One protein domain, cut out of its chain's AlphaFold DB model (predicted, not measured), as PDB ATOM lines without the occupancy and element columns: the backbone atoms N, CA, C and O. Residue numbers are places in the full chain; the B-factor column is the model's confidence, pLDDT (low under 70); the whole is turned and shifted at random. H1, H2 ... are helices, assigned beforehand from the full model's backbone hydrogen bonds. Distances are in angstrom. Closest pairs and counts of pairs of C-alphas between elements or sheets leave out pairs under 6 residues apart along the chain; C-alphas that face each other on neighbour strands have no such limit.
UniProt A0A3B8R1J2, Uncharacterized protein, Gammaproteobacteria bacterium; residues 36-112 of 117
ATOM      1  N   GLN A  36      26.346 -22.647  -5.423       76.75
ATOM      2  CA  GLN A  36      25.971 -23.265  -6.699       76.75
ATOM      3  C   GLN A  36      26.218 -22.336  -7.901       76.75
ATOM      4  O   GLN A  36      26.585 -22.792  -8.984       76.75
ATOM      5  N   ARG A  37      26.024 -21.022  -7.734       82.00
ATOM      6  CA  ARG A  37      26.286 -20.020  -8.779       82.00
ATOM      7  C   ARG A  37      27.782 -19.770  -8.943       82.00
ATOM      8  O   ARG A  37      28.226 -19.543 -10.066       82.00
ATOM      9  N   ILE A  38      28.543 -19.832  -7.853       83.19
ATOM     10  CA  ILE A  38      30.008 -19.748  -7.864       83.19
ATOM     11  C   ILE A  38      30.600 -20.929  -8.644       83.19
ATOM     12  O   ILE A  38      31.433 -20.716  -9.527       83.19
ATOM     13  N   ASP A  39      30.122 -22.152  -8.392       79.69
ATOM     14  CA  ASP A  39      30.534 -23.329  -9.164       79.69
ATOM     15  C   ASP A  39      30.113 -23.212 -10.637       79.69
ATOM     16  O   ASP A  39      30.948 -23.346 -11.527       79.69
ATOM     17  N   ALA A  40      28.859 -22.839 -10.918       84.50
ATOM     18  CA  ALA A  40      28.395 -22.640 -12.292       84.50
ATOM     19  C   ALA A  40      29.219 -21.578 -13.045       84.50
ATOM     20  O   ALA A  40      29.527 -21.755 -14.223       84.50
ATOM     21  N   PHE A  41      29.620 -20.498 -12.368       85.44
ATOM     22  CA  PHE A  41      30.508 -19.485 -12.931       85.44
ATOM     23  C   PHE A  41      31.897 -20.047 -13.220       85.44
ATOM     24  O   PHE A  41      32.428 -19.806 -14.301       85.44
ATOM     25  N   TYR A  42      32.475 -20.821 -12.300       84.62
ATOM     26  CA  TYR A  42      33.745 -21.509 -12.525       84.62
ATOM     27  C   TYR A  42      33.686 -22.434 -13.752       84.62
ATOM     28  O   TYR A  42      34.567 -22.372 -14.613       84.62
ATOM     29  N   GLN A  43      32.625 -23.239 -13.873       85.19
ATOM     30  CA  GLN A  43      32.420 -24.112 -15.032       85.19
ATOM     31  C   GLN A  43      32.253 -23.310 -16.329       85.19
ATOM     32  O   GLN A  43      32.836 -23.672 -17.349       85.19
ATOM     33  N   ASP A  44      31.520 -22.191 -16.296       86.00
ATOM     34  CA  ASP A  44      31.376 -21.280 -17.438       86.00
ATOM     35  C   ASP A  44      32.727 -20.668 -17.846       86.00
ATOM     36  O   ASP A  44      33.072 -20.675 -19.027       86.00
ATOM     37  N   GLN A  45      33.545 -20.213 -16.888       83.44
ATOM     38  CA  GLN A  45      34.883 -19.691 -17.190       83.44
ATOM     39  C   GLN A  45      35.779 -20.763 -17.823       83.44
ATOM     40  O   GLN A  45      36.490 -20.467 -18.782       83.44
ATOM     41  N   LYS A  46      35.699 -22.014 -17.351       77.12
ATOM     42  CA  LYS A  46      36.405 -23.147 -17.966       77.12
ATOM     43  C   LYS A  46      35.901 -23.481 -19.368       77.12
ATOM     44  O   LYS A  46      36.701 -23.808 -20.241       77.12
ATOM     45  N   ALA A  47      34.593 -23.404 -19.599       83.19
ATOM     46  CA  ALA A  47      33.993 -23.697 -20.897       83.19
ATOM     47  C   ALA A  47      34.375 -22.665 -21.973       83.19
ATOM     48  O   ALA A  47      34.391 -22.989 -23.160       83.19
ATOM     49  N   ARG A  48      34.716 -21.434 -21.571       77.69
ATOM     50  CA  ARG A  48      35.108 -20.345 -22.482       77.69
ATOM     51  C   ARG A  48      36.486 -20.518 -23.128       77.69
ATOM     52  O   ARG A  48      36.776 -19.781 -24.069       77.69
ATOM     53  N   GLY A  49      37.314 -21.464 -22.678       72.38
ATOM     54  CA  GLY A  49      38.597 -21.793 -23.306       72.38
ATOM     55  C   GLY A  49      39.775 -21.862 -22.329       72.38
ATOM     56  O   GLY A  49      39.575 -21.785 -21.116       72.38
ATOM     57  N   PRO A  50      41.011 -22.026 -22.841       69.06
ATOM     58  CA  PRO A  50      42.203 -22.060 -22.005       69.06
ATOM     59  C   PRO A  50      42.430 -20.680 -21.382       69.06
ATOM     60  O   PRO A  50      42.767 -19.721 -22.072       69.06
ATOM     61  N   ARG A  51      42.222 -20.597 -20.071       77.06
ATOM     62  CA  ARG A  51      42.527 -19.433 -19.242       77.06
ATOM     63  C   ARG A  51      43.573 -19.823 -18.217       77.06
ATOM     64  O   ARG A  51      43.484 -20.910 -17.647       77.06
ATOM     65  N   SER A  52      44.531 -18.933 -17.999       85.31
ATOM     66  CA  SER A  52      45.474 -19.036 -16.889       85.31
ATOM     67  C   SER A  52      44.722 -18.918 -15.557       85.31
ATOM     68  O   SER A  52      43.647 -18.310 -15.495       85.31
ATOM     69  N   ASP A  53      45.286 -19.461 -14.485       86.81
ATOM     70  CA  ASP A  53      44.771 -19.329 -13.121       86.81
ATOM     71  C   ASP A  53      44.612 -17.851 -12.747       86.81
ATOM     72  O   ASP A  53      43.610 -17.469 -12.143       86.81
ATOM     73  N   PHE A  54      45.534 -16.997 -13.208       88.44
ATOM     74  CA  PHE A  54      45.412 -15.541 -13.097       88.44
ATOM     75  C   PHE A  54      44.086 -15.011 -13.671       88.44
ATOM     76  O   PHE A  54      43.393 -14.232 -13.016       88.44
ATOM     77  N   ASP A  55      43.710 -15.437 -14.880       86.94
ATOM     78  CA  ASP A  55      42.517 -14.945 -15.582       86.94
ATOM     79  C   ASP A  55      41.227 -15.464 -14.929       86.94
ATOM     80  O   ASP A  55      40.238 -14.737 -14.825       86.94
ATOM     81  N   LEU A  56      41.253 -16.692 -14.396       87.94
ATOM     82  CA  LEU A  56      40.154 -17.238 -13.597       87.94
ATOM     83  C   LEU A  56      39.920 -16.409 -12.329       87.94
ATOM     84  O   LEU A  56      38.782 -16.035 -12.033       87.94
ATOM     85  N   ILE A  57      40.988 -16.067 -11.602       88.94
ATOM     86  CA  ILE A  57      40.880 -15.250 -10.388       88.94
ATOM     87  C   ILE A  57      40.445 -13.819 -10.737       88.94
ATOM     88  O   ILE A  57      39.583 -13.258 -10.057       88.94
ATOM     89  N   GLU A  58      40.971 -13.238 -11.821       88.56
ATOM     90  CA  GLU A  58      40.578 -11.898 -12.270       88.56
ATOM     91  C   GLU A  58      39.093 -11.844 -12.675       88.56
ATOM     92  O   GLU A  58      38.385 -10.891 -12.337       88.56
ATOM     93  N   ALA A  59      38.585 -12.889 -13.336       87.81
ATOM     94  CA  ALA A  59      37.174 -12.999 -13.696       87.81
ATOM     95  C   ALA A  59      36.266 -13.026 -12.456       87.81
ATOM     96  O   ALA A  59      35.239 -12.344 -12.437       87.81
ATOM     97  N   GLY A  60      36.661 -13.754 -11.407       87.19
ATOM     98  CA  GLY A  60      35.963 -13.745 -10.119       87.19
ATOM     99  C   GLY A  60      35.977 -12.362  -9.463       87.19
ATOM    100  O   GLY A  60      34.932 -11.866  -9.051       87.19
ATOM    101  N   TYR A  61      37.133 -11.695  -9.445       88.12
ATOM    102  CA  TYR A  61      37.283 -10.349  -8.880       88.12
ATOM    103  C   TYR A  61      36.386  -9.306  -9.570       88.12
ATOM    104  O   TYR A  61      35.819  -8.437  -8.910       88.12
ATOM    105  N   ARG A  62      36.229  -9.387 -10.897       84.50
ATOM    106  CA  ARG A  62      35.365  -8.469 -11.660       84.50
ATOM    107  C   ARG A  62      33.881  -8.841 -11.596       84.50
ATOM    108  O   ARG A  62      33.037  -7.973 -11.809       84.50
ATOM    109  N   GLY A  63      33.566 -10.119 -11.377       80.75
ATOM    110  CA  GLY A  63      32.207 -10.655 -11.458       80.75
ATOM    111  C   GLY A  63      31.469 -10.775 -10.123       80.75
ATOM    112  O   GLY A  63      30.241 -10.826 -10.129       80.75
ATOM    113  N   MET A  64      32.183 -10.824  -8.998       84.94
ATOM    114  CA  MET A  64      31.631 -11.176  -7.683       84.94
ATOM    115  C   MET A  64      31.928 -10.107  -6.629       84.94
ATOM    116  O   MET A  64      32.844  -9.306  -6.785       84.94
ATOM    117  N   ARG A  65      31.157 -10.094  -5.534       84.94
ATOM    118  CA  ARG A  65      31.435  -9.238  -4.370       84.94
ATOM    119  C   ARG A  65      32.606  -9.816  -3.561       84.94
ATOM    120  O   ARG A  65      32.874 -11.011  -3.658       84.94
ATOM    121  N   PRO A  66      33.278  -9.015  -2.714       83.56
ATOM    122  CA  PRO A  66      34.403  -9.500  -1.909       83.56
ATOM    123  C   PRO A  66      34.045 -10.659  -0.961       83.56
ATOM    124  O   PRO A  66      34.884 -11.531  -0.746       83.56
ATOM    125  N   ASP A  67      32.812 -10.711  -0.439       81.94
ATOM    126  CA  ASP A  67      32.347 -11.826   0.407       81.94
ATOM    127  C   ASP A  67      32.317 -13.148  -0.378       81.94
ATOM    128  O   ASP A  67      32.945 -14.134   0.012       81.94
ATOM    129  N   ASP A  68      31.688 -13.127  -1.555       84.00
ATOM    130  CA  ASP A  68      31.558 -14.280  -2.451       84.00
ATOM    131  C   ASP A  68      32.910 -14.691  -3.058       84.00
ATOM    132  O   ASP A  68      33.214 -15.876  -3.205       84.00
ATOM    133  N   PHE A  69      33.766 -13.711  -3.359       86.94
ATOM    134  CA  PHE A  69      35.108 -13.937  -3.891       86.94
ATOM    135  C   PHE A  69      35.942 -14.821  -2.962       86.94
ATOM    136  O   PHE A  69      36.643 -15.716  -3.431       86.94
ATOM    137  N   SER A  70      35.824 -14.643  -1.643       86.06
ATOM    138  CA  SER A  70      36.527 -15.494  -0.677       86.06
ATOM    139  C   SER A  70      36.161 -16.977  -0.809       86.06
ATOM    140  O   SER A  70      37.034 -17.843  -0.703       86.06
ATOM    141  N   ARG A  71      34.897 -17.278  -1.124       84.88
ATOM    142  CA  ARG A  71      34.416 -18.643  -1.379       84.88
ATOM    143  C   ARG A  71      34.918 -19.151  -2.724       84.88
ATOM    144  O   ARG A  71      35.395 -20.280  -2.810       84.88
ATOM    145  N   TYR A  72      34.909 -18.304  -3.753       86.81
ATOM    146  CA  TYR A  72      35.458 -18.642  -5.068       86.81
ATOM    147  C   TYR A  72      36.947 -19.020  -5.008       86.81
ATOM    148  O   TYR A  72      37.359 -20.017  -5.601       86.81
ATOM    149  N   ILE A  73      37.753 -18.298  -4.224       87.50
ATOM    150  CA  ILE A  73      39.169 -18.628  -4.004       87.50
ATOM    151  C   ILE A  73      39.338 -20.007  -3.347       87.50
ATOM    152  O   ILE A  73      40.237 -20.762  -3.727       87.50
ATOM    153  N   GLN A  74      38.464 -20.378  -2.405       84.12
ATOM    154  CA  GLN A  74      38.473 -21.723  -1.818       84.12
ATOM    155  C   GLN A  74      38.139 -22.796  -2.859       84.12
ATOM    156  O   GLN A  74      38.808 -23.829  -2.891       84.12
ATOM    157  N   VAL A  75      37.167 -22.545  -3.742       84.12
ATOM    158  CA  VAL A  75      36.829 -23.450  -4.855       84.12
ATOM    159  C   VAL A  75      38.028 -23.633  -5.785       84.12
ATOM    160  O   VAL A  75      38.401 -24.769  -6.074       84.12
ATOM    161  N   LEU A  76      38.688 -22.544  -6.191       85.44
ATOM    162  CA  LEU A  76      39.880 -22.592  -7.044       85.44
ATOM    163  C   LEU A  76      41.028 -23.375  -6.394       85.44
ATOM    164  O   LEU A  76      41.605 -24.260  -7.025       85.44
ATOM    165  N   SER A  77      41.317 -23.105  -5.119       84.75
ATOM    166  CA  SER A  77      42.336 -23.839  -4.365       84.75
ATOM    167  C   SER A  77      42.000 -25.327  -4.259       84.75
ATOM    168  O   SER A  77      42.859 -26.181  -4.476       84.75
ATOM    169  N   SER A  78      40.732 -25.650  -3.996       79.81
ATOM    170  CA  SER A  78      40.260 -27.028  -3.882       79.81
ATOM    171  C   SER A  78      40.220 -27.761  -5.231       79.81
ATOM    172  O   SER A  78      40.299 -28.989  -5.255       79.81
ATOM    173  N   ALA A  79      40.130 -27.025  -6.342       80.50
ATOM    174  CA  ALA A  79      40.243 -27.530  -7.708       80.50
ATOM    175  C   ALA A  79      41.701 -27.650  -8.200       80.50
ATOM    176  O   ALA A  79      41.930 -28.189  -9.282       80.50
ATOM    177  N   GLY A  80      42.681 -27.207  -7.401       82.00
ATOM    178  CA  GLY A  80      44.112 -27.334  -7.691       82.00
ATOM    179  C   GLY A  80      44.724 -26.178  -8.486       82.00
ATOM    180  O   GLY A  80      45.805 -26.357  -9.036       82.00
ATOM    181  N   HIS A  81      44.062 -25.020  -8.553       84.44
ATOM    182  CA  HIS A  81      44.591 -23.826  -9.222       84.44
ATOM    183  C   HIS A  81      45.652 -23.103  -8.382       84.44
ATOM    184  O   HIS A  81      45.571 -23.054  -7.147       84.44
ATOM    185  N   HIS A  82      46.626 -22.480  -9.049       85.69
ATOM    186  CA  HIS A  82      47.661 -21.684  -8.404       85.69
ATOM    187  C   HIS A  82      47.192 -20.247  -8.151       85.69
ATOM    188  O   HIS A  82      47.203 -19.384  -9.019       85.69
ATOM    189  N   LEU A  83      46.847 -19.956  -6.892       85.06
ATOM    190  CA  LEU A  83      46.403 -18.620  -6.462       85.06
ATOM    191  C   LEU A  83      47.484 -17.532  -6.551       85.06
ATOM    192  O   LEU A  83      47.166 -16.349  -6.466       85.06
ATOM    193  N   MET A  84      48.750 -17.935  -6.655       84.62
ATOM    194  CA  MET A  84      49.918 -17.058  -6.782       84.62
ATOM    195  C   MET A  84      50.437 -17.012  -8.225       84.62
ATOM    196  O   MET A  84      51.575 -16.607  -8.445       84.62
ATOM    197  N   GLU A  85      49.648 -17.469  -9.202       86.62
ATOM    198  CA  GLU A  85      50.061 -17.396 -10.599       86.62
ATOM    199  C   GLU A  85      50.226 -15.939 -11.049       86.62
ATOM    200  O   GLU A  85      49.416 -15.058 -10.732       86.62
ATOM    201  N   THR A  86      51.312 -15.698 -11.777       87.06
ATOM    202  CA  THR A  86      51.658 -14.399 -12.342       87.06
ATOM    203  C   THR A  86      51.241 -14.315 -13.804       87.06
ATOM    204  O   THR A  86      51.307 -15.304 -14.532       87.06
ATOM    205  N   ASN A  87      50.871 -13.120 -14.255       84.25
ATOM    206  CA  ASN A  87      50.697 -12.830 -15.678       84.25
ATOM    207  C   ASN A  87      52.053 -12.812 -16.430       84.25
ATOM    208  O   ASN A  87      53.117 -12.968 -15.829       84.25
ATOM    209  N   ASP A  88      52.025 -12.545 -17.742       83.88
ATOM    210  CA  ASP A  88      53.226 -12.361 -18.582       83.88
ATOM    211  C   ASP A  88      54.198 -11.268 -18.091       83.88
ATOM    212  O   ASP A  88      55.360 -11.246 -18.493       83.88
ATOM    213  N   LEU A  89      53.748 -10.356 -17.223       83.56
ATOM    214  CA  LEU A  89      54.556  -9.280 -16.642       83.56
ATOM    215  C   LEU A  89      55.161  -9.654 -15.277       83.56
ATOM    216  O   LEU A  89      55.909  -8.863 -14.708       83.56
ATOM    217  N   GLY A  90      54.870 -10.849 -14.752       86.25
ATOM    218  CA  GLY A  90      55.321 -11.282 -13.428       86.25
ATOM    219  C   GLY A  90      54.480 -10.732 -12.271       86.25
ATOM    220  O   GLY A  90      54.869 -10.874 -11.114       86.25
ATOM    221  N   GLU A  91      53.328 -10.122 -12.550       85.56
ATOM    222  CA  GLU A  91      52.423  -9.584 -11.534       85.56
ATOM    223  C   GLU A  91      51.377 -10.629 -11.137       85.56
ATOM    224  O   GLU A  91      50.766 -11.283 -11.988       85.56
ATOM    225  N   THR A  92      51.131 -10.769  -9.833       87.75
ATOM    226  CA  THR A  92      50.037 -11.613  -9.334       87.75
ATOM    227  C   THR A  92      48.707 -10.876  -9.406       87.75
ATOM    228  O   THR A  92      48.642  -9.644  -9.376       87.75
ATOM    229  N   VAL A  93      47.609 -11.630  -9.428       87.19
ATOM    230  CA  VAL A  93      46.266 -11.035  -9.370       87.19
ATOM    231  C   VAL A  93      46.069 -10.206  -8.093       87.19
ATOM    232  O   VAL A  93      45.385  -9.188  -8.111       87.19
ATOM    233  N   TRP A  94      46.729 -10.588  -6.997       87.06
ATOM    234  CA  TRP A  94      46.680  -9.883  -5.718       87.06
ATOM    235  C   TRP A  94      47.375  -8.530  -5.765       87.06
ATOM    236  O   TRP A  94      46.854  -7.581  -5.188       87.06
ATOM    237  N   ASP A  95      48.497  -8.428  -6.479       87.31
ATOM    238  CA  ASP A  95      49.181  -7.153  -6.700       87.31
ATOM    239  C   ASP A  95      48.263  -6.178  -7.452       87.31
ATOM    240  O   ASP A  95      47.986  -5.072  -6.991       87.31
ATOM    241  N   ARG A  96      47.635  -6.659  -8.530       86.12
ATOM    242  CA  ARG A  96      46.660  -5.887  -9.309       86.12
ATOM    243  C   ARG A  96      45.441  -5.463  -8.488       86.12
ATOM    244  O   ARG A  96      44.980  -4.330  -8.599       86.12
ATOM    245  N   ILE A  97      44.923  -6.355  -7.644       87.25
ATOM    246  CA  ILE A  97      43.831  -6.041  -6.716       87.25
ATOM    247  C   ILE A  97      44.290  -4.984  -5.702       87.25
ATOM    248  O   ILE A  97      43.545  -4.044  -5.437       87.25
ATOM    249  N   ALA A  98      45.507  -5.083  -5.167       86.81
ATOM    250  CA  ALA A  98      46.043  -4.121  -4.204       86.81
ATOM    251  C   ALA A  98      46.202  -2.709  -4.788       86.81
ATOM    252  O   ALA A  98      46.028  -1.728  -4.065       86.81
ATOM    253  N   GLN A  99      46.455  -2.592  -6.095       87.19
ATOM    254  CA  GLN A  99      46.504  -1.306  -6.800       87.19
ATOM    255  C   GLN A  99      45.122  -0.623  -6.915       87.19
ATOM    256  O   GLN A  99      45.042   0.580  -7.173       87.19
ATOM    257  N   HIS A 100      44.014  -1.349  -6.724       85.56
ATOM    258  CA  HIS A 100      42.659  -0.806  -6.838       85.56
ATOM    259  C   HIS A 100      42.086  -0.346  -5.489       85.56
ATOM    260  O   HIS A 100      42.114  -1.073  -4.499       85.56
ATOM    261  N   ALA A 101      41.414   0.812  -5.478       80.00
ATOM    262  CA  ALA A 101      40.770   1.364  -4.277       80.00
ATOM    263  C   ALA A 101      39.747   0.404  -3.635       80.00
ATOM    264  O   ALA A 101      39.675   0.285  -2.414       80.00
ATOM    265  N   SER A 102      38.989  -0.325  -4.459       78.50
ATOM    266  CA  SER A 102      38.010  -1.322  -3.998       78.50
ATOM    267  C   SER A 102      38.625  -2.696  -3.725       78.50
ATOM    268  O   SER A 102      37.939  -3.584  -3.228       78.50
ATOM    269  N   GLY A 103      39.899  -2.902  -4.067       80.94
ATOM    270  CA  GLY A 103      40.570  -4.190  -3.939       80.94
ATOM    271  C   GLY A 103      40.936  -4.559  -2.506       80.94
ATOM    272  O   GLY A 103      40.990  -5.742  -2.189       80.94
ATOM    273  N   ALA A 104      41.058  -3.576  -1.609       84.00
ATOM    274  CA  ALA A 104      41.310  -3.811  -0.186       84.00
ATOM    275  C   ALA A 104      40.304  -4.788   0.456       84.00
ATOM    276  O   ALA A 104      40.689  -5.618   1.274       84.00
ATOM    277  N   ALA A 105      39.032  -4.750   0.039       84.69
ATOM    278  CA  ALA A 105      38.020  -5.687   0.525       84.69
ATOM    279  C   ALA A 105      38.272  -7.128   0.046       84.69
ATOM    280  O   ALA A 105      37.998  -8.074   0.776       84.69
ATOM    281  N   TYR A 106      38.841  -7.304  -1.145       85.56
ATOM    282  CA  TYR A 106      39.145  -8.613  -1.731       85.56
ATOM    283  C   TYR A 106      40.458  -9.188  -1.205       85.56
ATOM    284  O   TYR A 106      40.577 -10.400  -1.072       85.56
ATOM    285  N   LEU A 107      41.419  -8.341  -0.821       85.25
ATOM    286  CA  LEU A 107      42.648  -8.787  -0.155       85.25
ATOM    287  C   LEU A 107      42.368  -9.513   1.170       85.25
ATOM    288  O   LEU A 107      43.203 -10.285   1.627       85.25
ATOM    289  N   THR A 108      41.187  -9.328   1.770       84.62
ATOM    290  CA  THR A 108      40.767 -10.101   2.951       84.62
ATOM    291  C   THR A 108      40.592 -11.595   2.657       84.62
ATOM    292  O   THR A 108      40.748 -12.411   3.562       84.62
ATOM    293  N   ALA A 109      40.330 -11.958   1.396       83.00
ATOM    294  CA  ALA A 109      40.250 -13.340   0.933       83.00
ATOM    295  C   ALA A 109      41.627 -13.994   0.748       83.00
ATOM    296  O   ALA A 109      41.697 -15.214   0.592       83.00
ATOM    297  N   LEU A 110      42.715 -13.214   0.750       81.25
ATOM    298  CA  LEU A 110      44.064 -13.747   0.627       81.25
ATOM    299  C   LEU A 110      44.391 -14.590   1.874       81.25
ATOM    300  O   LEU A 110      44.404 -14.060   2.992       81.25
ATOM    301  N   PRO A 111      44.716 -15.885   1.719       73.75
ATOM    302  CA  PRO A 111      45.189 -16.692   2.830       73.75
ATOM    303  C   PRO A 111      46.462 -16.075   3.412       73.75
ATOM    304  O   PRO A 111      47.466 -15.925   2.717       73.75
ATOM    305  N   ARG A 112      46.456 -15.777   4.716       68.62
ATOM    306  CA  ARG A 112      47.612 -15.194   5.422       68.62
ATOM    307  C   ARG A 112      48.881 -16.062   5.320       68.62
ATOM    308  O   ARG A 112      49.990 -15.568   5.473       68.62
TER     309      ARG A 112
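What this domain is: This is residues 36 to 112 of the 117 residues of an uncharacterized protein of Gammaproteobacteria bacterium (UniProt A0A3B8R1J2). A helical hairpin, H2 and H3, makes the middle of the domain, with H1 on one side of it and the short helices H4 and H5 on the other. A long link, residues 79 to 92, joins H3 to H4. The printed part has 77 residues with five named helices, H1 to H5 in order along the chain, and no named strand; the class is all helix. It is compact, with a radius of gyration of the C-alphas of 11.6 A and spans of 29 by 28 by 20 A.

How they stand to each other: H1, residues 36 to 47, only just touches H2, residues 53 to 63, with 3 pairs of C-alphas within 8 A; residues 42 to 45 of H1 alone take part, and the closest C-alphas, of Gln 45 and Leu 56, are 6.8 A apart. Their tilt is steep, 49 degrees, opposite ways. H1 touches H3, residues 66 to 78, with residues 38 to 39 alone; the C-alphas of Ile 38 and Tyr 72 come closest, at 6.2 A. H2 and H3 form a hairpin at a shallow tilt of 25 degrees, opposite ways, closest at the C-alphas of Gly 60 and Phe 69, 6.3 A. H4, residues 93 to 98, only just touches H2, with 3 pairs within 8 A, the closest being the C-alphas of Phe 54 and Val 93 at 5.9 A. H5, residues 104 to 107, touches residues 66 to 70 of H3 alone; the C-alphas of Pro 66 and Tyr 106 are closest, at 4.8 A. H5 also touches H4, and H1 is apart from both. Every O i to N i+4 pair is within hydrogen-bond range in H1, H2 and H4, and 8 of 9 in H3; H5 is too short for one.

Where its parts are: H1 begins at C-alpha 36, (25.971, -23.265, -6.699), and is 16.3 A long; H2 is 15.4 A and H3 18.6 A. H5 ends at C-alpha 107, (42.648, -8.787, -0.155).

The domain as a whole: The C-alphas farthest apart, of Gln 36 and Leu 89, are 33.3 A apart. The printed part has no cut; the link from H3 to H4 is long, the others tight. Residues 50 and 112 have pLDDT under 70.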